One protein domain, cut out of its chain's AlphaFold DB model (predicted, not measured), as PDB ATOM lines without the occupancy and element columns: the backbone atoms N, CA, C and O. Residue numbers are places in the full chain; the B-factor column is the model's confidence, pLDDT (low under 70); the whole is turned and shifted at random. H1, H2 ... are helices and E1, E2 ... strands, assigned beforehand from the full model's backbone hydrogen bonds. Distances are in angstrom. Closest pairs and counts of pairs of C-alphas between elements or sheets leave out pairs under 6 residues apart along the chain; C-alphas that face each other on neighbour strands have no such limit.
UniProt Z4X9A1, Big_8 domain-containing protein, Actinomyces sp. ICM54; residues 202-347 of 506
ATOM      1  N   LYS A 202     174.854 246.938 336.454       93.81
ATOM      2  CA  LYS A 202     173.646 247.734 336.638       93.81
ATOM      3  C   LYS A 202     173.330 247.852 338.127       93.81
ATOM      4  O   LYS A 202     173.306 246.853 338.847       93.81
ATOM      5  N   GLU A 203     173.107 249.074 338.587       92.12
ATOM      6  CA  GLU A 203     172.766 249.417 339.972       92.12
ATOM      7  C   GLU A 203     171.435 250.175 339.986       92.12
ATOM      8  O   GLU A 203     171.092 250.809 338.990       92.12
ATOM      9  N   GLY A 204     170.688 250.098 341.091       92.56
ATOM     10  CA  GLY A 204     169.400 250.777 341.242       92.56
ATOM     11  C   GLY A 204     169.135 251.179 342.690       92.56
ATOM     12  O   GLY A 204     169.563 250.461 343.595       92.56
ATOM     13  N   TRP A 205     168.484 252.324 342.899       92.25
ATOM     14  CA  TRP A 205     168.132 252.870 344.217       92.25
ATOM     15  C   TRP A 205     166.916 253.807 344.127       92.25
ATOM     16  O   TRP A 205     166.540 254.238 343.039       92.25
ATOM     17  N   ILE A 206     166.295 254.131 345.265       92.81
ATOM     18  CA  ILE A 206     165.201 255.113 345.329       92.81
ATOM     19  C   ILE A 206     165.776 256.527 345.167       92.81
ATOM     20  O   ILE A 206     166.724 256.886 345.863       92.81
ATOM     21  N   GLY A 207     165.207 257.326 344.262       94.12
ATOM     22  CA  GLY A 207     165.600 258.724 344.040       94.12
ATOM     23  C   GLY A 207     164.828 259.747 344.877       94.12
ATOM     24  O   GLY A 207     165.215 260.913 344.915       94.12
ATOM     25  N   LEU A 208     163.763 259.318 345.555       94.12
ATOM     26  CA  LEU A 208     162.942 260.145 346.439       94.12
ATOM     27  C   LEU A 208     163.485 260.161 347.868       94.12
ATOM     28  O   LEU A 208     164.190 259.254 348.313       94.12
ATOM     29  N   ASN A 209     163.104 261.195 348.602       90.75
ATOM     30  CA  ASN A 209     163.365 261.384 350.019       90.75
ATOM     31  C   ASN A 209     162.101 261.100 350.852       90.75
ATOM     32  O   ASN A 209     160.989 261.011 350.339       90.75
ATOM     33  N   ASP A 210     162.287 260.877 352.154       86.12
ATOM     34  CA  ASP A 210     161.180 260.596 353.082       86.12
ATOM     35  C   ASP A 210     160.591 261.883 353.704       86.12
ATOM     36  O   ASP A 210     159.448 261.889 354.161       86.12
ATOM     37  N   SER A 211     161.366 262.976 353.744       87.31
ATOM     38  CA  SER A 211     161.028 264.210 354.475       87.31
ATOM     39  C   SER A 211     160.231 265.238 353.675       87.31
ATOM     40  O   SER A 211     159.592 266.103 354.268       87.31
ATOM     41  N   GLU A 212     160.299 265.181 352.350       91.50
ATOM     42  CA  GLU A 212     159.669 266.139 351.446       91.50
ATOM     43  C   GLU A 212     159.179 265.429 350.188       91.50
ATOM     44  O   GLU A 212     159.665 264.352 349.845       91.50
ATOM     45  N   ASP A 213     158.195 266.030 349.525       95.19
ATOM     46  CA  ASP A 213     157.644 265.485 348.294       95.19
ATOM     47  C   ASP A 213     158.629 265.734 347.140       95.19
ATOM     48  O   ASP A 213     159.002 266.871 346.844       95.19
ATOM     49  N   GLY A 214     159.047 264.654 346.488       94.75
ATOM     50  CA  GLY A 214     159.955 264.660 345.353       94.75
ATOM     51  C   GLY A 214     159.254 264.587 343.994       94.75
ATOM     52  O   GLY A 214     158.029 264.630 343.855       94.75
ATOM     53  N   ASP A 215     160.082 264.473 342.959       96.12
ATOM     54  CA  ASP A 215     159.652 264.319 341.573       96.12
ATOM     55  C   ASP A 215     159.410 262.841 341.260       96.12
ATOM     56  O   ASP A 215     160.355 262.058 341.170       96.12
ATOM     57  N   GLU A 216     158.149 262.466 341.051       96.44
ATOM     58  CA  GLU A 216     157.752 261.088 340.744       96.44
ATOM     59  C   GLU A 216     158.453 260.526 339.503       96.44
ATOM     60  O   GLU A 216     158.639 259.315 339.407       96.44
ATOM     61  N   ASN A 217     158.902 261.389 338.579       97.62
ATOM     62  CA  ASN A 217     159.666 261.007 337.389       97.62
ATOM     63  C   ASN A 217     161.092 260.548 337.709       97.62
ATOM     64  O   ASN A 217     161.759 259.987 336.844       97.62
ATOM     65  N   LYS A 218     161.552 260.784 338.942       96.94
ATOM     66  CA  LYS A 218     162.838 260.368 339.513       96.94
ATOM     67  C   LYS A 218     162.641 259.411 340.691       96.94
ATOM     68  O   LYS A 218     163.466 259.364 341.601       96.94
ATOM     69  N   ALA A 219     161.554 258.641 340.667       96.38
ATOM     70  CA  ALA A 219     161.198 257.700 341.721       96.38
ATOM     71  C   ALA A 219     162.286 256.650 341.973       96.38
ATOM     72  O   ALA A 219     162.728 256.458 343.109       96.38
ATOM     73  N   ILE A 220     162.742 255.990 340.906       95.62
ATOM     74  CA  ILE A 220     163.815 254.996 340.961       95.62
ATOM     75  C   ILE A 220     164.915 255.415 339.994       95.62
ATOM     76  O   ILE A 220     164.663 255.738 338.832       95.62
ATOM     77  N   MET A 221     166.144 255.400 340.487       96.56
ATOM     78  CA  MET A 221     167.342 255.759 339.746       96.56
ATOM     79  C   MET A 221     168.106 254.502 339.369       96.56
ATOM     80  O   MET A 221     168.277 253.604 340.195       96.56
ATOM     81  N   TRP A 222     168.620 254.472 338.145       96.94
ATOM     82  CA  TRP A 222     169.472 253.401 337.650       96.94
ATOM     83  C   TRP A 222     170.825 253.949 337.226       96.94
ATOM     84  O   TRP A 222     170.917 255.044 336.675       96.94
ATOM     85  N   ARG A 223     171.876 253.154 337.434       97.06
ATOM     86  CA  ARG A 223     173.221 253.404 336.904       97.06
ATOM     87  C   ARG A 223     173.693 252.195 336.121       97.06
ATOM     88  O   ARG A 223     173.622 251.075 336.625       97.06
ATOM     89  N   VAL A 224     174.234 252.427 334.932       97.88
ATOM     90  CA  VAL A 224     174.898 251.403 334.123       97.88
ATOM     91  C   VAL A 224     176.358 251.785 333.924       97.88
ATOM     92  O   VAL A 224     176.671 252.943 333.655       97.88
ATOM     93  N   ILE A 225     177.247 250.806 334.074       96.94
ATOM     94  CA  ILE A 225     178.694 250.953 333.889       96.94
ATOM     95  C   ILE A 225     179.114 250.067 332.717       96.94
ATOM     96  O   ILE A 225     178.814 248.873 332.719       96.94
ATOM     97  N   LEU A 226     179.817 250.640 331.741       97.50
ATOM     98  CA  LEU A 226     180.361 249.945 330.574       97.50
ATOM     99  C   LEU A 226     181.865 250.245 330.422       97.50
ATOM    100  O   LEU A 226     182.230 251.329 329.962       97.50
ATOM    101  N   PRO A 227     182.751 249.301 330.781       95.94
ATOM    102  CA  PRO A 227     184.190 249.447 330.571       95.94
ATOM    103  C   PRO A 227     184.584 249.309 329.094       95.94
ATOM    104  O   PRO A 227     184.146 248.376 328.418       95.94
ATOM    105  N   ALA A 228     185.470 250.178 328.599       95.19
ATOM    106  CA  ALA A 228     186.048 250.045 327.257       95.19
ATOM    107  C   ALA A 228     187.067 248.888 327.171       95.19
ATOM    108  O   ALA A 228     187.145 248.176 326.160       95.19
ATOM    109  N   GLY A 229     187.802 248.659 328.264       91.88
ATOM    110  CA  GLY A 229     188.973 247.782 328.309       91.88
ATOM    111  C   GLY A 229     190.240 248.511 327.858       91.88
ATOM    112  O   GLY A 229     190.330 249.728 327.959       91.88
ATOM    113  N   ASP A 230     191.207 247.770 327.336       93.50
ATOM    114  CA  ASP A 230     192.520 248.246 326.874       93.50
ATOM    115  C   ASP A 230     192.480 249.086 325.583       93.50
ATOM    116  O   ASP A 230     193.446 249.775 325.251       93.50
ATOM    117  N   LYS A 231     191.362 249.051 324.853       94.81
ATOM    118  CA  LYS A 231     191.145 249.790 323.604       94.81
ATOM    119  C   LYS A 231     189.904 250.662 323.698       94.81
ATOM    120  O   LYS A 231     188.933 250.289 324.354       94.81
ATOM    121  N   ALA A 232     189.938 251.800 323.008       97.00
ATOM    122  CA  ALA A 232     188.779 252.671 322.880       97.00
ATOM    123  C   ALA A 232     187.631 251.950 322.155       97.00
ATOM    124  O   ALA A 232     187.858 251.047 321.345       97.00
ATOM    125  N   VAL A 233     186.398 252.344 322.467       97.25
ATOM    126  CA  VAL A 233     185.178 251.744 321.921       97.25
ATOM    127  C   VAL A 233     184.325 252.832 321.281       97.25
ATOM    128  O   VAL A 233     183.779 253.689 321.971       97.25
ATOM    129  N   THR A 234     184.166 252.768 319.964       96.88
ATOM    130  CA  THR A 234     183.325 253.685 319.183       96.88
ATOM    131  C   THR A 234     182.005 253.003 318.826       96.88
ATOM    132  O   THR A 234     181.999 251.824 318.477       96.88
ATOM    133  N   GLY A 235     180.888 253.734 318.882       94.62
ATOM    134  CA  GLY A 235     179.570 253.230 318.473       94.62
ATOM    135  C   GLY A 235     178.901 252.294 319.483       94.62
ATOM    136  O   GLY A 235     178.030 251.516 319.100       94.62
ATOM    137  N   ALA A 236     179.312 252.338 320.754       98.00
ATOM    138  CA  ALA A 236     178.629 251.599 321.806       98.00
ATOM    139  C   ALA A 236     177.281 252.243 322.156       98.00
ATOM    140  O   ALA A 236     177.162 253.467 322.218       98.00
ATOM    141  N   SER A 237     176.285 251.415 322.452       98.19
ATOM    142  CA  SER A 237     175.012 251.865 323.012       98.19
ATOM    143  C   SER A 237     174.495 250.908 324.074       98.19
ATOM    144  O   SER A 237     174.896 249.741 324.144       98.19
ATOM    145  N   ILE A 238     173.595 251.418 324.908       98.38
ATOM    146  CA  ILE A 238     172.756 250.603 325.778       98.38
ATOM    147  C   ILE A 238     171.301 250.705 325.349       98.38
ATOM    148  O   ILE A 238     170.862 251.756 324.878       98.38
ATOM    149  N   VAL A 239     170.570 249.615 325.543       98.19
ATOM    150  CA  VAL A 239     169.118 249.559 325.395       98.19
ATOM    151  C   VAL A 239     168.542 249.047 326.702       98.19
ATOM    152  O   VAL A 239     168.977 248.021 327.217       98.19
ATOM    153  N   ASP A 240     167.585 249.775 327.247       97.44
ATOM    154  CA  ASP A 240     166.947 249.457 328.507       97.44
ATOM    155  C   ASP A 240     165.426 249.492 328.340       97.44
ATOM    156  O   ASP A 240     164.865 250.482 327.867       97.44
ATOM    157  N   GLU A 241     164.765 248.388 328.680       94.06
ATOM    158  CA  GLU A 241     163.335 248.199 328.451       94.06
ATOM    159  C   GLU A 241     162.597 247.927 329.760       94.06
ATOM    160  O   GLU A 241     163.071 247.196 330.637       94.06
ATOM    161  N   VAL A 242     161.406 248.517 329.869       89.81
ATOM    162  CA  VAL A 242     160.455 248.259 330.950       89.81
ATOM    163  C   VAL A 242     159.827 246.884 330.709       89.81
ATOM    164  O   VAL A 242     159.158 246.700 329.686       89.81
ATOM    165  N   PRO A 243     160.003 245.904 331.614       88.19
ATOM    166  CA  PRO A 243     159.332 244.617 331.481       88.19
ATOM    167  C   PRO A 243     157.804 244.763 331.438       88.19
ATOM    168  O   PRO A 243     157.215 245.621 332.097       88.19
ATOM    169  N   ALA A 244     157.140 243.895 330.675       85.69
ATOM    170  CA  ALA A 244     155.684 243.905 330.580       85.69
ATOM    171  C   ALA A 244     155.026 243.679 331.956       85.69
ATOM    172  O   ALA A 244     155.389 242.750 332.676       85.69
ATOM    173  N   GLY A 245     154.026 244.501 332.287       82.81
ATOM    174  CA  GLY A 245     153.274 244.411 333.545       82.81
ATOM    175  C   GLY A 245     153.903 245.144 334.734       82.81
ATOM    176  O   GLY A 245     153.318 245.136 335.813       82.81
ATOM    177  N   GLU A 246     155.056 245.789 334.555       87.44
ATOM    178  CA  GLU A 246     155.641 246.659 335.577       87.44
ATOM    179  C   GLU A 246     154.871 247.989 335.684       87.44
ATOM    180  O   GLU A 246     154.266 248.467 334.724       87.44
ATOM    181  N   ASN A 247     154.896 248.596 336.869       87.81
ATOM    182  CA  ASN A 247     154.161 249.822 337.211       87.81
ATOM    183  C   ASN A 247     155.030 251.092 337.155       87.81
ATOM    184  O   ASN A 247     154.695 252.106 337.769       87.81
ATOM    185  N   TRP A 248     156.154 251.034 336.446       94.25
ATOM    186  CA  TRP A 248     157.073 252.151 336.263       94.25
ATOM    187  C   TRP A 248     157.321 252.405 334.776       94.25
ATOM    188  O   TRP A 248     157.067 251.550 333.932       94.25
ATOM    189  N   SER A 249     157.762 253.612 334.434       96.12
ATOM    190  CA  SER A 249     157.954 254.033 333.041       96.12
ATOM    191  C   SER A 249     159.062 255.071 332.905       96.12
ATOM    192  O   SER A 249     159.576 255.581 333.899       96.12
ATOM    193  N   TYR A 250     159.436 255.407 331.676       97.81
ATOM    194  CA  TYR A 250     160.299 256.551 331.399       97.81
ATOM    195  C   TYR A 250     159.473 257.808 331.124       97.81
ATOM    196  O   TYR A 250     158.681 257.851 330.183       97.81
ATOM    197  N   ASP A 251     159.707 258.868 331.895       97.81
ATOM    198  CA  ASP A 251     159.271 260.210 331.509       97.81
ATOM    199  C   ASP A 251     160.325 260.834 330.591       97.81
ATOM    200  O   ASP A 251     161.415 261.204 331.027       97.81
ATOM    201  N   CYS A 252     160.044 260.895 329.290       97.75
ATOM    202  CA  CYS A 252     161.083 261.206 328.313       97.75
ATOM    203  C   CYS A 252     161.591 262.646 328.360       97.75
ATOM    204  O   CYS A 252     162.736 262.878 327.966       97.75
ATOM    205  N   ASP A 253     160.789 263.591 328.841       96.12
ATOM    206  CA  ASP A 253     161.233 264.973 329.008       96.12
ATOM    207  C   ASP A 253     162.257 265.064 330.147       96.12
ATOM    208  O   ASP A 253     163.344 265.619 329.959       96.12
ATOM    209  N   THR A 254     161.984 264.406 331.278       96.94
ATOM    210  CA  THR A 254     162.927 264.292 332.397       96.94
ATOM    211  C   THR A 254     164.171 263.488 332.014       96.94
ATOM    212  O   THR A 254     165.298 263.920 332.262       96.94
ATOM    213  N   VAL A 255     163.992 262.320 331.391       97.75
ATOM    214  CA  VAL A 255     165.081 261.387 331.065       97.75
ATOM    215  C   VAL A 255     166.075 262.005 330.086       97.75
ATOM    216  O   VAL A 255     167.281 261.897 330.307       97.75
ATOM    217  N   LYS A 256     165.613 262.681 329.026       96.06
ATOM    218  CA  LYS A 256     166.507 263.245 327.999       96.06
ATOM    219  C   LYS A 256     167.477 264.278 328.566       96.06
ATOM    220  O   LYS A 256     168.657 264.251 328.212       96.06
ATOM    221  N   ASP A 257     167.002 265.179 329.425       95.00
ATOM    222  CA  ASP A 257     167.863 266.169 330.081       95.00
ATOM    223  C   ASP A 257     168.763 265.513 331.136       95.00
ATOM    224  O   ASP A 257     169.974 265.757 331.167       95.00
ATOM    225  N   TYR A 258     168.197 264.626 331.961       97.56
ATOM    226  CA  TYR A 258     168.928 263.983 333.047       97.56
ATOM    227  C   TYR A 258     170.091 263.130 332.535       97.56
ATOM    228  O   TYR A 258     171.217 263.296 333.006       97.56
ATOM    229  N   VAL A 259     169.843 262.267 331.544       97.69
ATOM    230  CA  VAL A 259     170.850 261.358 330.974       97.69
ATOM    231  C   VAL A 259     172.017 262.137 330.393       97.69
ATOM    232  O   VAL A 259     173.165 261.816 330.687       97.69
ATOM    233  N   LYS A 260     171.763 263.198 329.618       96.00
ATOM    234  CA  LYS A 260     172.842 264.005 329.028       96.00
ATOM    235  C   LYS A 260     173.735 264.651 330.081       96.00
ATOM    236  O   LYS A 260     174.937 264.768 329.868       96.00
ATOM    237  N   LYS A 261     173.161 265.056 331.216       96.94
ATOM    238  CA  LYS A 261     173.918 265.632 332.332       96.94
ATOM    239  C   LYS A 261     174.668 264.565 333.129       96.94
ATOM    240  O   LYS A 261     175.786 264.833 333.546       96.94
ATOM    241  N   HIS A 262     174.106 263.368 333.299       97.38
ATOM    242  CA  HIS A 262     174.638 262.307 334.170       97.38
ATOM    243  C   HIS A 262     175.216 261.109 333.402       97.38
ATOM    244  O   HIS A 262     175.273 259.991 333.917       97.38
ATOM    245  N   THR A 263     175.681 261.350 332.175       98.31
ATOM    246  CA  THR A 263     176.473 260.396 331.392       98.31
ATOM    247  C   THR A 263     177.900 260.909 331.280       98.31
ATOM    248  O   THR A 263     178.129 262.029 330.829       98.31
ATOM    249  N   PHE A 264     178.871 260.118 331.722       98.44
ATOM    250  CA  PHE A 264     180.262 260.547 331.863       98.44
ATOM    251  C   PHE A 264     181.239 259.372 331.774       98.44
ATOM    252  O   PHE A 264     180.828 258.213 331.742       98.44
ATOM    253  N   VAL A 265     182.542 259.662 331.730       98.44
ATOM    254  CA  VAL A 265     183.603 258.643 331.698       98.44
ATOM    255  C   VAL A 265     184.557 258.796 332.874       98.44
ATOM    256  O   VAL A 265     184.946 259.904 333.242       98.44
ATOM    257  N   VAL A 266     184.940 257.668 333.469       97.75
ATOM    258  CA  VAL A 266     185.863 257.613 334.613       97.75
ATOM    259  C   VAL A 266     186.968 256.591 334.376       97.75
ATOM    260  O   VAL A 266     186.783 255.621 333.642       97.75
ATOM    261  N   VAL A 267     188.112 256.784 335.037       94.94
ATOM    262  CA  VAL A 267     189.246 255.845 334.970       94.94
ATOM    263  C   VAL A 267     188.972 254.574 335.778       94.94
ATOM    264  O   VAL A 267     189.202 253.474 335.291       94.94
ATOM    265  N   ASP A 268     188.444 254.712 336.995       91.31
ATOM    266  CA  ASP A 268     188.212 253.586 337.901       91.31
ATOM    267  C   ASP A 268     186.784 253.623 338.463       91.31
ATOM    268  O   ASP A 268     186.503 254.417 339.359       91.31
ATOM    269  N   PRO A 269     185.862 252.775 337.972       91.12
ATOM    270  CA  PRO A 269     184.502 252.682 338.495       91.12
ATOM    271  C   PRO A 269     184.349 251.632 339.613       91.12
ATOM    272  O   PRO A 269     183.222 251.262 339.954       91.12
ATOM    273  N   THR A 270     185.437 251.070 340.152       86.88
ATOM    274  CA  THR A 270     185.364 249.921 341.076       86.88
ATOM    275  C   THR A 270     185.047 250.313 342.520       86.88
ATOM    276  O   THR A 270     184.633 249.465 343.313       86.88
ATOM    277  N   THR A 271     185.155 251.601 342.851       84.31
ATOM    278  CA  THR A 271     184.877 252.165 344.180       84.31
ATOM    279  C   THR A 271     183.694 253.142 344.144       84.31
ATOM    280  O   THR A 271     183.413 253.729 343.094       84.31
ATOM    281  N   PRO A 272     182.981 253.366 345.266       84.12
ATOM    282  CA  PRO A 272     181.945 254.399 345.343       84.12
ATOM    283  C   PRO A 272     182.443 255.795 344.939       84.12
ATOM    284  O   PRO A 272     181.730 256.522 344.252       84.12
ATOM    285  N   GLU A 273     183.668 256.166 345.317       87.19
ATOM    286  CA  GLU A 273     184.312 257.444 344.981       87.19
ATOM    287  C   GLU A 273     184.606 257.562 343.487       87.19
ATOM    288  O   GLU A 273     184.395 258.626 342.903       87.19
ATOM    289  N   GLY A 274     185.087 256.479 342.879       90.19
ATOM    290  CA  GLY A 274     185.440 256.414 341.467       90.19
ATOM    291  C   GLY A 274     184.241 256.536 340.524       90.19
ATOM    292  O   GLY A 274     184.367 257.068 339.425       90.19
ATOM    293  N   LYS A 275     183.050 256.140 340.986       92.19
ATOM    294  CA  LYS A 275     181.788 256.248 340.234       92.19
ATOM    295  C   LYS A 275     181.151 257.639 340.254       92.19
ATOM    296  O   LYS A 275     180.138 257.838 339.594       92.19
ATOM    297  N   ARG A 276     181.659 258.586 341.048       92.94
ATOM    298  CA  ARG A 276     181.019 259.903 341.200       92.94
ATOM    299  C   ARG A 276     181.227 260.746 339.946       92.94
ATOM    300  O   ARG A 276     182.336 260.811 339.428       92.94
ATOM    301  N   GLN A 277     180.210 261.506 339.551       95.12
ATOM    302  CA  GLN A 277     180.284 262.449 338.426       95.12
ATOM    303  C   GLN A 277     181.424 263.475 338.565       95.12
ATOM    304  O   GLN A 277     182.018 263.888 337.578       95.12
ATOM    305  N   SER A 278     181.824 263.832 339.791       96.12
ATOM    306  CA  SER A 278     183.002 264.679 340.044       96.12
ATOM    307  C   SER A 278     184.331 264.085 339.545       96.12
ATOM    308  O   SER A 278     185.355 264.764 339.574       96.12
ATOM    309  N   LYS A 279     184.352 262.799 339.174       97.12
ATOM    310  CA  LYS A 279     185.497 262.091 338.585       97.12
ATOM    311  C   LYS A 279     185.439 262.027 337.060       97.12
ATOM    312  O   LYS A 279     186.316 261.403 336.466       97.12
ATOM    313  N   ASP A 280     184.445 262.662 336.444       98.06
ATOM    314  CA  ASP A 280     184.306 262.719 334.996       98.06
ATOM    315  C   ASP A 280     185.543 263.348 334.341       98.06
ATOM    316  O   ASP A 280     185.857 264.527 334.536       98.06
ATOM    317  N   THR A 281     186.236 262.555 333.530       97.81
ATOM    318  CA  THR A 281     187.433 262.990 332.803       97.81
ATOM    319  C   THR A 281     187.086 263.859 331.592       97.81
ATOM    320  O   THR A 281     187.924 264.643 331.141       97.81
ATOM    321  N   SER A 282     185.850 263.768 331.092       97.44
ATOM    322  CA  SER A 282     185.359 264.518 329.933       97.44
ATOM    323  C   SER A 282     184.801 265.900 330.280       97.44
ATOM    324  O   SER A 282     184.569 266.705 329.378       97.44
ATOM    325  N   LYS A 283     184.590 266.191 331.573       96.19
ATOM    326  CA  LYS A 283     184.013 267.451 332.073       96.19
ATOM    327  C   LYS A 283     182.659 267.789 331.420       96.19
ATOM    328  O   LYS A 283     182.420 268.925 331.018       96.19
ATOM    329  N   GLY A 284     181.793 266.789 331.286       96.44
ATOM    330  CA  GLY A 284     180.447 266.869 330.723       96.44
ATOM    331  C   GLY A 284     180.376 266.688 329.205       96.44
ATOM    332  O   GLY A 284     179.284 266.493 328.668       96.44
ATOM    333  N   ALA A 285     181.509 266.711 328.494       98.06
ATOM    334  CA  ALA A 285     181.518 266.602 327.035       98.06
ATOM    335  C   ALA A 285     180.990 265.243 326.544       98.06
ATOM    336  O   ALA A 285     180.297 265.185 325.530       98.06
ATOM    337  N   PHE A 286     181.275 264.159 327.274       98.50
ATOM    338  CA  PHE A 286     180.845 262.809 326.904       98.50
ATOM    339  C   PHE A 286     179.313 262.663 326.939       98.50
ATOM    340  O   PHE A 286     178.706 262.189 325.976       98.50
ATOM    341  N   GLY A 287     178.665 263.137 328.006       97.50
ATOM    342  CA  GLY A 287     177.205 263.129 328.118       97.50
ATOM    343  C   GLY A 287     176.518 264.075 327.136       97.50
ATOM    344  O   GLY A 287     175.528 263.696 326.511       97.50
ATOM    345  N   ALA A 288     177.081 265.266 326.907       97.44
ATOM    346  CA  ALA A 288     176.551 266.223 325.934       97.44
ATOM    347  C   ALA A 288     176.564 265.684 324.491       97.44
ATOM    348  O   ALA A 288     175.645 265.971 323.720       97.44
ATOM    349  N   ALA A 289     177.585 264.895 324.138       97.81
ATOM    350  CA  ALA A 289     177.719 264.252 322.833       97.81
ATOM    351  C   ALA A 289     176.947 262.923 322.707       97.81
ATOM    352  O   ALA A 289     176.866 262.374 321.609       97.81
ATOM    353  N   SER A 290     176.373 262.404 323.796       98.00
ATOM    354  CA  SER A 290     175.555 261.187 323.763       98.00
ATOM    355  C   SER A 290     174.173 261.463 323.160       98.00
ATOM    356  O   SER A 290     173.566 262.517 323.392       98.00
ATOM    357  N   THR A 291     173.640 260.504 322.401       97.88
ATOM    358  CA  THR A 291     172.264 260.568 321.887       97.88
ATOM    359  C   THR A 291     171.334 259.740 322.763       97.88
ATOM    360  O   THR A 291     171.718 258.694 323.285       97.88
ATOM    361  N   VAL A 292     170.111 260.237 322.947       98.25
ATOM    362  CA  VAL A 292     169.102 259.626 323.819       98.25
ATOM    363  C   VAL A 292     167.805 259.491 323.037       98.25
ATOM    364  O   VAL A 292     167.193 260.494 322.662       98.25
ATOM    365  N   GLU A 293     167.384 258.254 322.817       98.25
ATOM    366  CA  GLU A 293     166.062 257.918 322.296       98.25
ATOM    367  C   GLU A 293     165.238 257.352 323.445       98.25
ATOM    368  O   GLU A 293     165.698 256.481 324.179       98.25
ATOM    369  N   CYS A 294     164.030 257.870 323.629       98.12
ATOM    370  CA  CYS A 294     163.187 257.494 324.751       98.12
ATOM    371  C   CYS A 294     161.738 257.351 324.301       98.12
ATOM    372  O   CYS A 294     161.202 258.228 323.615       98.12
ATOM    373  N   THR A 295     161.118 256.267 324.750       97.69
ATOM    374  CA  THR A 295     159.674 256.074 324.868       97.69
ATOM    375  C   THR A 295     159.366 255.689 326.318       97.69
ATOM    376  O   THR A 295     160.282 255.287 327.039       97.69
ATOM    377  N   PRO A 296     158.099 255.716 326.763       96.12
ATOM    378  CA  PRO A 296     157.767 255.317 328.129       96.12
ATOM    379  C   PRO A 296     158.169 253.882 328.502       96.12
ATOM    380  O   PRO A 296     158.268 253.579 329.687       96.12
ATOM    381  N   GLN A 297     158.424 253.009 327.520       96.12
ATOM    382  CA  GLN A 297     158.801 251.606 327.718       96.12
ATOM    383  C   GLN A 297     160.262 251.299 327.366       96.12
ATOM    384  O   GLN A 297     160.718 250.189 327.629       96.12
ATOM    385  N   LYS A 298     160.992 252.232 326.747       97.00
ATOM    386  CA  LYS A 298     162.325 251.958 326.206       97.00
ATOM    387  C   LYS A 298     163.217 253.188 326.225       97.00
ATOM    388  O   LYS A 298     162.833 254.251 325.743       97.00
ATOM    389  N   LEU A 299     164.444 252.996 326.681       98.38
ATOM    390  CA  LEU A 299     165.520 253.970 326.649       98.38
ATOM    391  C   LEU A 299     166.695 253.398 325.850       98.38
ATOM    392  O   LEU A 299     167.228 252.345 326.187       98.38
ATOM    393  N   THR A 300     167.135 254.117 324.822       98.56
ATOM    394  CA  THR A 300     168.389 253.836 324.115       98.56
ATOM    395  C   THR A 300     169.338 255.007 324.315       98.56
ATOM    396  O   THR A 300     168.989 256.151 324.016       98.56
ATOM    397  N   VAL A 301     170.555 254.730 324.783       98.62
ATOM    398  CA  VAL A 301     171.622 255.736 324.897       98.62
ATOM    399  C   VAL A 301     172.791 255.303 324.032       98.62
ATOM    400  O   VAL A 301     173.366 254.242 324.269       98.62
ATOM    401  N   THR A 302     173.142 256.109 323.030       98.50
ATOM    402  CA  THR A 302     174.338 255.878 322.209       98.50
ATOM    403  C   THR A 302     175.447 256.801 322.670       98.50
ATOM    404  O   THR A 302     175.259 258.015 322.783       98.50
ATOM    405  N   PHE A 303     176.607 256.215 322.934       98.31
ATOM    406  CA  PHE A 303     177.760 256.925 323.453       98.31
ATOM    407  C   PHE A 303     178.647 257.457 322.320       98.31
ATOM    408  O   PHE A 303     178.781 256.802 321.278       98.31
ATOM    409  N   PRO A 304     179.330 258.600 322.526       97.50
ATOM    410  CA  PRO A 304     180.528 258.910 321.755       97.50
ATOM    411  C   PRO A 304     181.634 257.886 322.082       97.50
ATOM    412  O   PRO A 304     181.442 256.966 322.880       97.50
ATOM    413  N   GLU A 305     182.805 258.016 321.457       98.12
ATOM    414  CA  GLU A 305     183.917 257.099 321.723       98.12
ATOM    415  C   GLU A 305     184.261 257.042 323.221       98.12
ATOM    416  O   GLU A 305     184.582 258.056 323.841       98.12
ATOM    417  N   ILE A 306     184.193 255.840 323.798       98.25
ATOM    418  CA  ILE A 306     184.629 255.568 325.168       98.25
ATOM    419  C   ILE A 306     186.150 255.379 325.125       98.25
ATOM    420  O   ILE A 306     186.608 254.443 324.459       98.25
ATOM    421  N   PRO A 307     186.952 256.215 325.810       98.06
ATOM    422  CA  PRO A 307     188.407 256.110 325.749       98.06
ATOM    423  C   PRO A 307     188.935 254.783 326.302       98.06
ATOM    424  O   PRO A 307     188.350 254.187 327.209       98.06
ATOM    425  N   ALA A 308     190.096 254.354 325.801       96.69
ATOM    426  CA  ALA A 308     190.818 253.211 326.353       96.69
ATOM    427  C   ALA A 308     191.090 253.394 327.857       96.69
ATOM    428  O   ALA A 308     191.402 254.493 328.319       96.69
ATOM    429  N   ASN A 309     191.012 252.296 328.605       95.56
ATOM    430  CA  ASN A 309     191.195 252.205 330.057       95.56
ATOM    431  C   ASN A 309     190.226 253.069 330.878       95.56
ATOM    432  O   ASN A 309     190.511 253.398 332.027       95.56
ATOM    433  N   GLN A 310     189.084 253.439 330.298       97.25
ATOM    434  CA  GLN A 310     188.011 254.142 330.994       97.25
ATOM    435  C   GLN A 310     186.702 253.362 330.911       97.25
ATOM    436  O   GLN A 310     186.552 252.401 330.153       97.25
ATOM    437  N   SER A 311     185.743 253.775 331.732       97.62
ATOM    438  CA  SER A 311     184.392 253.232 331.748       97.62
ATOM    439  C   SER A 311     183.379 254.343 331.557       97.62
ATOM    440  O   SER A 311     183.446 255.360 332.248       97.62
ATOM    441  N   ALA A 312     182.435 254.128 330.646       98.31
ATOM    442  CA  ALA A 312     181.247 254.957 330.550       98.31
ATOM    443  C   ALA A 312     180.315 254.633 331.719       98.31
ATOM    444  O   ALA A 312     180.082 253.465 332.041       98.31
ATOM    445  N   ILE A 313     179.788 255.676 332.345       98.50
ATOM    446  CA  ILE A 313     178.733 255.608 333.345       98.50
ATOM    447  C   ILE A 313     177.558 256.406 332.803       98.50
ATOM    448  O   ILE A 313     177.732 257.542 332.370       98.50
ATOM    449  N   VAL A 314     176.373 255.809 332.837       98.25
ATOM    450  CA  VAL A 314     175.113 256.482 332.517       98.25
ATOM    451  C   VAL A 314     174.138 256.290 333.663       98.25
ATOM    452  O   VAL A 314     173.926 255.166 334.125       98.25
ATOM    453  N   GLU A 315     173.563 257.394 334.125       98.06
ATOM    454  CA  GLU A 315     172.495 257.398 335.117       98.06
ATOM    455  C   GLU A 315     171.193 257.892 334.496       98.06
ATOM    456  O   GLU A 315     171.180 258.866 333.739       98.06
ATOM    457  N   PHE A 316     170.092 257.223 334.826       98.00
ATOM    458  CA  PHE A 316     168.773 257.582 334.324       98.00
ATOM    459  C   PHE A 316     167.673 257.349 335.362       98.00
ATOM    460  O   PHE A 316     167.720 256.363 336.106       98.00
ATOM    461  N   PRO A 317     166.683 258.255 335.421       97.69
ATOM    462  CA  PRO A 317     165.545 258.131 336.307       97.69
ATOM    463  C   PRO A 317     164.415 257.327 335.656       97.69
ATOM    464  O   PRO A 317     164.305 257.242 334.431       97.69
ATOM    465  N   THR A 318     163.546 256.776 336.493       97.06
ATOM    466  CA  THR A 318     162.298 256.124 336.095       97.06
ATOM    467  C   THR A 318     161.151 256.634 336.953       97.06
ATOM    468  O   THR A 318     161.318 256.890 338.150       97.06
ATOM    469  N   ARG A 319     159.988 256.788 336.318       97.06
ATOM    470  CA  ARG A 319     158.749 257.271 336.911       97.06
ATOM    471  C   ARG A 319     158.003 256.138 337.597       97.06
ATOM    472  O   ARG A 319     157.759 255.112 336.967       97.06
ATOM    473  N   VAL A 320     157.557 256.372 338.828       96.44
ATOM    474  CA  VAL A 320     156.508 255.580 339.487       96.44
ATOM    475  C   VAL A 320     155.348 256.528 339.743       96.44
ATOM    476  O   VAL A 320     155.478 257.481 340.505       96.44
ATOM    477  N   GLU A 321     154.239 256.321 339.038       94.31
ATOM    478  CA  GLU A 321     153.115 257.257 339.050       94.31
ATOM    479  C   GLU A 321     152.540 257.436 340.462       94.31
ATOM    480  O   GLU A 321     152.264 256.464 341.162       94.31
ATOM    481  N   GLY A 322     152.374 258.695 340.880       93.12
ATOM    482  CA  GLY A 322     151.840 259.048 342.195       93.12
ATOM    483  C   GLY A 322     152.849 258.990 343.345       93.12
ATOM    484  O   GLY A 322     152.521 259.458 344.433       93.12
ATOM    485  N   ALA A 323     154.068 258.487 343.131       94.56
ATOM    486  CA  ALA A 323     155.073 258.424 344.185       94.56
ATOM    487  C   ALA A 323     155.670 259.805 344.477       94.56
ATOM    488  O   ALA A 323     156.329 260.403 343.626       94.56
ATOM    489  N   LYS A 324     155.470 260.306 345.694       94.56
ATOM    490  CA  LYS A 324     156.046 261.573 346.164       94.56
ATOM    491  C   LYS A 324     157.173 261.351 347.154       94.56
ATOM    492  O   LYS A 324     158.085 262.164 347.216       94.56
ATOM    493  N   ARG A 325     157.154 260.246 347.891       92.88
ATOM    494  CA  ARG A 325     158.133 259.930 348.932       92.88
ATOM    495  C   ARG A 325     158.743 258.562 348.716       92.88
ATOM    496  O   ARG A 325     158.167 257.698 348.058       92.88
ATOM    497  N   ALA A 326     159.899 258.327 349.330       90.25
ATOM    498  CA  ALA A 326     160.520 257.004 349.302       90.25
ATOM    499  C   ALA A 326     159.636 255.913 349.941       90.25
ATOM    500  O   ALA A 326     159.751 254.748 349.564       90.25
ATOM    501  N   SER A 327     158.724 256.278 350.849       87.75
ATOM    502  CA  SER A 327     157.704 255.381 351.412       87.75
ATOM    503  C   SER A 327     156.677 254.882 350.405       87.75
ATOM    504  O   SER A 327     156.121 253.807 350.613       87.75
ATOM    505  N   ASP A 328     156.447 255.625 349.324       89.69
ATOM    506  CA  ASP A 328     155.433 255.294 348.320       89.69
ATOM    507  C   ASP A 328     155.944 254.218 347.346       89.69
ATOM    508  O   ASP A 328     155.176 253.590 346.619       89.69
ATOM    509  N   ILE A 329     157.260 253.978 347.343       90.69
ATOM    510  CA  ILE A 329     157.915 252.975 346.509       90.69
ATOM    511  C   ILE A 329     157.955 251.647 347.262       90.69
ATOM    512  O   ILE A 329     158.861 251.374 348.054       90.69
ATOM    513  N   VAL A 330     156.975 250.793 346.980       88.69
ATOM    514  CA  VAL A 330     156.843 249.473 347.602       88.69
ATOM    515  C   VAL A 330     156.799 248.388 346.536       88.69
ATOM    516  O   VAL A 330     156.124 248.516 345.518       88.69
ATOM    517  N   GLY A 331     157.509 247.290 346.787       88.88
ATOM    518  CA  GLY A 331     157.476 246.106 345.939       88.88
ATOM    519  C   GLY A 331     158.807 245.803 345.262       88.88
ATOM    520  O   GLY A 331     159.875 246.220 345.711       88.88
ATOM    521  N   LYS A 332     158.736 244.977 344.219       90.69
ATOM    522  CA  LYS A 332     159.882 244.486 343.450       90.69
ATOM    523  C   LYS A 332     159.949 245.251 342.136       90.69
ATOM    524  O   LYS A 332     158.961 245.270 341.418       90.69
ATOM    525  N   PHE A 333     161.129 245.757 341.803       91.88
ATOM    526  CA  PHE A 333     161.402 246.427 340.537       91.88
ATOM    527  C   PHE A 333     162.557 245.711 339.850       91.88
ATOM    528  O   PHE A 333     163.633 245.528 340.433       91.88
ATOM    529  N   SER A 334     162.320 245.253 338.626       92.12
ATOM    530  CA  SER A 334     163.313 244.544 337.827       92.12
ATOM    531  C   SER A 334     163.633 245.338 336.581       92.12
ATOM    532  O   SER A 334     162.732 245.771 335.871       92.12
ATOM    533  N   ASN A 335     164.916 245.478 336.274       93.69
ATOM    534  CA  ASN A 335     165.323 246.217 335.099       93.69
ATOM    535  C   ASN A 335     166.566 245.609 334.447       93.69
ATOM    536  O   ASN A 335     167.541 245.275 335.126       93.69
ATOM    537  N   THR A 336     166.518 245.449 333.127       95.06
ATOM    538  CA  THR A 336     167.548 244.777 332.334       95.06
ATOM    539  C   THR A 336     168.094 245.741 331.303       95.06
ATOM    540  O   THR A 336     167.331 246.326 330.543       95.06
ATOM    541  N   VAL A 337     169.420 245.851 331.263       97.19
ATOM    542  CA  VAL A 337     170.123 246.592 330.220       97.19
ATOM    543  C   VAL A 337     170.792 245.624 329.248       97.19
ATOM    544  O   VAL A 337     171.488 244.688 329.657       97.19
ATOM    545  N   GLU A 338     170.588 245.865 327.961       97.75
ATOM    546  CA  GLU A 338     171.310 245.246 326.858       97.75
ATOM    547  C   GLU A 338     172.422 246.173 326.369       97.75
ATOM    548  O   GLU A 338     172.295 247.399 326.385       97.75
ATOM    549  N   PHE A 339     173.526 245.582 325.919       97.69
ATOM    550  CA  PHE A 339     174.711 246.311 325.485       97.69
ATOM    551  C   PHE A 339     175.006 246.001 324.022       97.69
ATOM    552  O   PHE A 339     175.250 244.848 323.662       97.69
ATOM    553  N   ASN A 340     175.084 247.041 323.199       97.12
ATOM    554  CA  ASN A 340     175.553 246.941 321.827       97.12
ATOM    555  C   ASN A 340     176.968 247.502 321.771       97.12
ATOM    556  O   ASN A 340     177.165 248.712 321.831       97.12
ATOM    557  N   VAL A 341     177.966 246.623 321.683       96.75
ATOM    558  CA  VAL A 341     179.376 247.017 321.616       96.75
ATOM    559  C   VAL A 341     179.981 246.454 320.334       96.75
ATOM    560  O   VAL A 341     180.103 245.235 320.210       96.75
ATOM    561  N   PRO A 342     180.372 247.295 319.360       94.12
ATOM    562  CA  PRO A 342     180.930 246.806 318.105       94.12
ATOM    563  C   PRO A 342     182.112 245.851 318.317       94.12
ATOM    564  O   PRO A 342     183.054 246.140 319.053       94.12
ATOM    565  N   GLY A 343     182.040 244.674 317.689       91.00
ATOM    566  CA  GLY A 343     183.081 243.644 317.774       91.00
ATOM    567  C   GLY A 343     183.180 242.905 319.116       91.00
ATOM    568  O   GLY A 343     184.067 242.066 319.260       91.00
ATOM    569  N   LYS A 344     182.294 243.164 320.091       91.62
ATOM    570  CA  LYS A 344     182.270 242.469 321.387       91.62
ATOM    571  C   LYS A 344     180.860 241.980 321.715       91.62
ATOM    572  O   LYS A 344     179.889 242.718 321.603       91.62
ATOM    573  N   LYS A 345     180.744 240.739 322.191       91.81
ATOM    574  CA  LYS A 345     179.494 240.239 322.773       91.81
ATOM    575  C   LYS A 345     179.512 240.509 324.273       91.81
ATOM    576  O   LYS A 345     180.354 239.964 324.982       91.81
ATOM    577  N   VAL A 346     178.585 241.332 324.741       94.94
ATOM    578  CA  VAL A 346     178.409 241.652 326.159       94.94
ATOM    579  C   VAL A 346     177.055 241.108 326.595       94.94
ATOM    580  O   VAL A 346     176.043 241.373 325.952       94.94
ATOM    581  N   SER A 347     177.037 240.300 327.653       95.50
ATOM    582  CA  SER A 347     175.787 239.746 328.179       95.50
ATOM    583  C   SER A 347     174.909 240.854 328.773       95.50
ATOM    584  O   SER A 347     175.450 241.750 329.428       95.50
TER     585      SER A 347
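This is residues 202 to 347 of the 506 residues of the protein "Big_8 domain-containing protein" of Actinomyces sp. ICM54 (UniProt Z4X9A1). Two small antiparallel sheets of four strands each stand partly face to face as a loose sandwich, with their strands running mostly along the longest axis. H1 packs along one side between them, on E7 of the one sheet and E5 of the other; E8 closes in toward E1 and E2 on the other side. The 146 printed residues hold two named helices and eight named strands, in the order E1 E2 E3 H1 E4 H2 E5 E6 E7 E8; the sheets run E1 - E2 - E7 - E4 and E5 - E6 - E3 - E8. The class is mixed, helices and strands, with 66 residues, under half, in named elements. The whole is compact, with a radius of gyration of the C-alphas of 15.2 A and spans of 44 by 31 by 24 A.

In the first sheet, E1 is residues 202 to 206, from C-alpha 202 at (173.646, 247.734, 336.638); E2 is residues 220 to 227, 23.5 A long; E7 is residues 311 to 320, 29.0 A; E4 is residues 263 to 266. In the second, E5 is residues 291 to 295, E6 is residues 298 to 302, E3 is residues 237 to 241, and E8, residues 331 to 340, spans 30.1 A and ends at C-alpha 340 at (175.553, 246.941, 321.827). H1 is residues 252 to 261, 14.2 A, and H2 is residues 285 to 288.

The sheet E1 E2 E7 E4 is strongly twisted. E1 and E2 form a hairpin, with N 203 and O 223 within hydrogen-bond range at 2.8 A; between the antiparallel neighbours E2 and E7, N 222 and O 316 are within hydrogen-bond range at 2.9 A, and between the antiparallel neighbours E7 and E4, N 313 and O 264 are within hydrogen-bond range at 2.8 A. In the other sheet E5 and E6 form a hairpin, with N 295 and O 298 2.8 A apart; between E6 and E3, N 240 and O 299 are 2.8 A apart, and between E3 and E8, N 338 and O 239 are 2.8 A apart. H1 is on both sheets. With the sheet E5 E6 E3 E8 it makes two layers, a helix on one face of a sheet: its height is 8.6 A, and it is over E5, along the strands at 21 degrees on the local plane. The closest C-alphas of H1 and E7 are those of Val 259 and Phe 316, 5.5 A. H1 and H2 touch, the closest C-alphas being those of Lys 260 and Gly 287, 4.5 A. In H1, 4 of 6 O i to N i+4 pairs are within hydrogen-bond range; H2 is too short for such a pair.

The C-alphas farthest apart are those of Ser 211 and Gly 343, 47.5 A. The printed part has no cut. The links E1 to E2 and E4 to H2 are long. No printed residue has a pLDDT under 70; the mean of the printed part is 95.0.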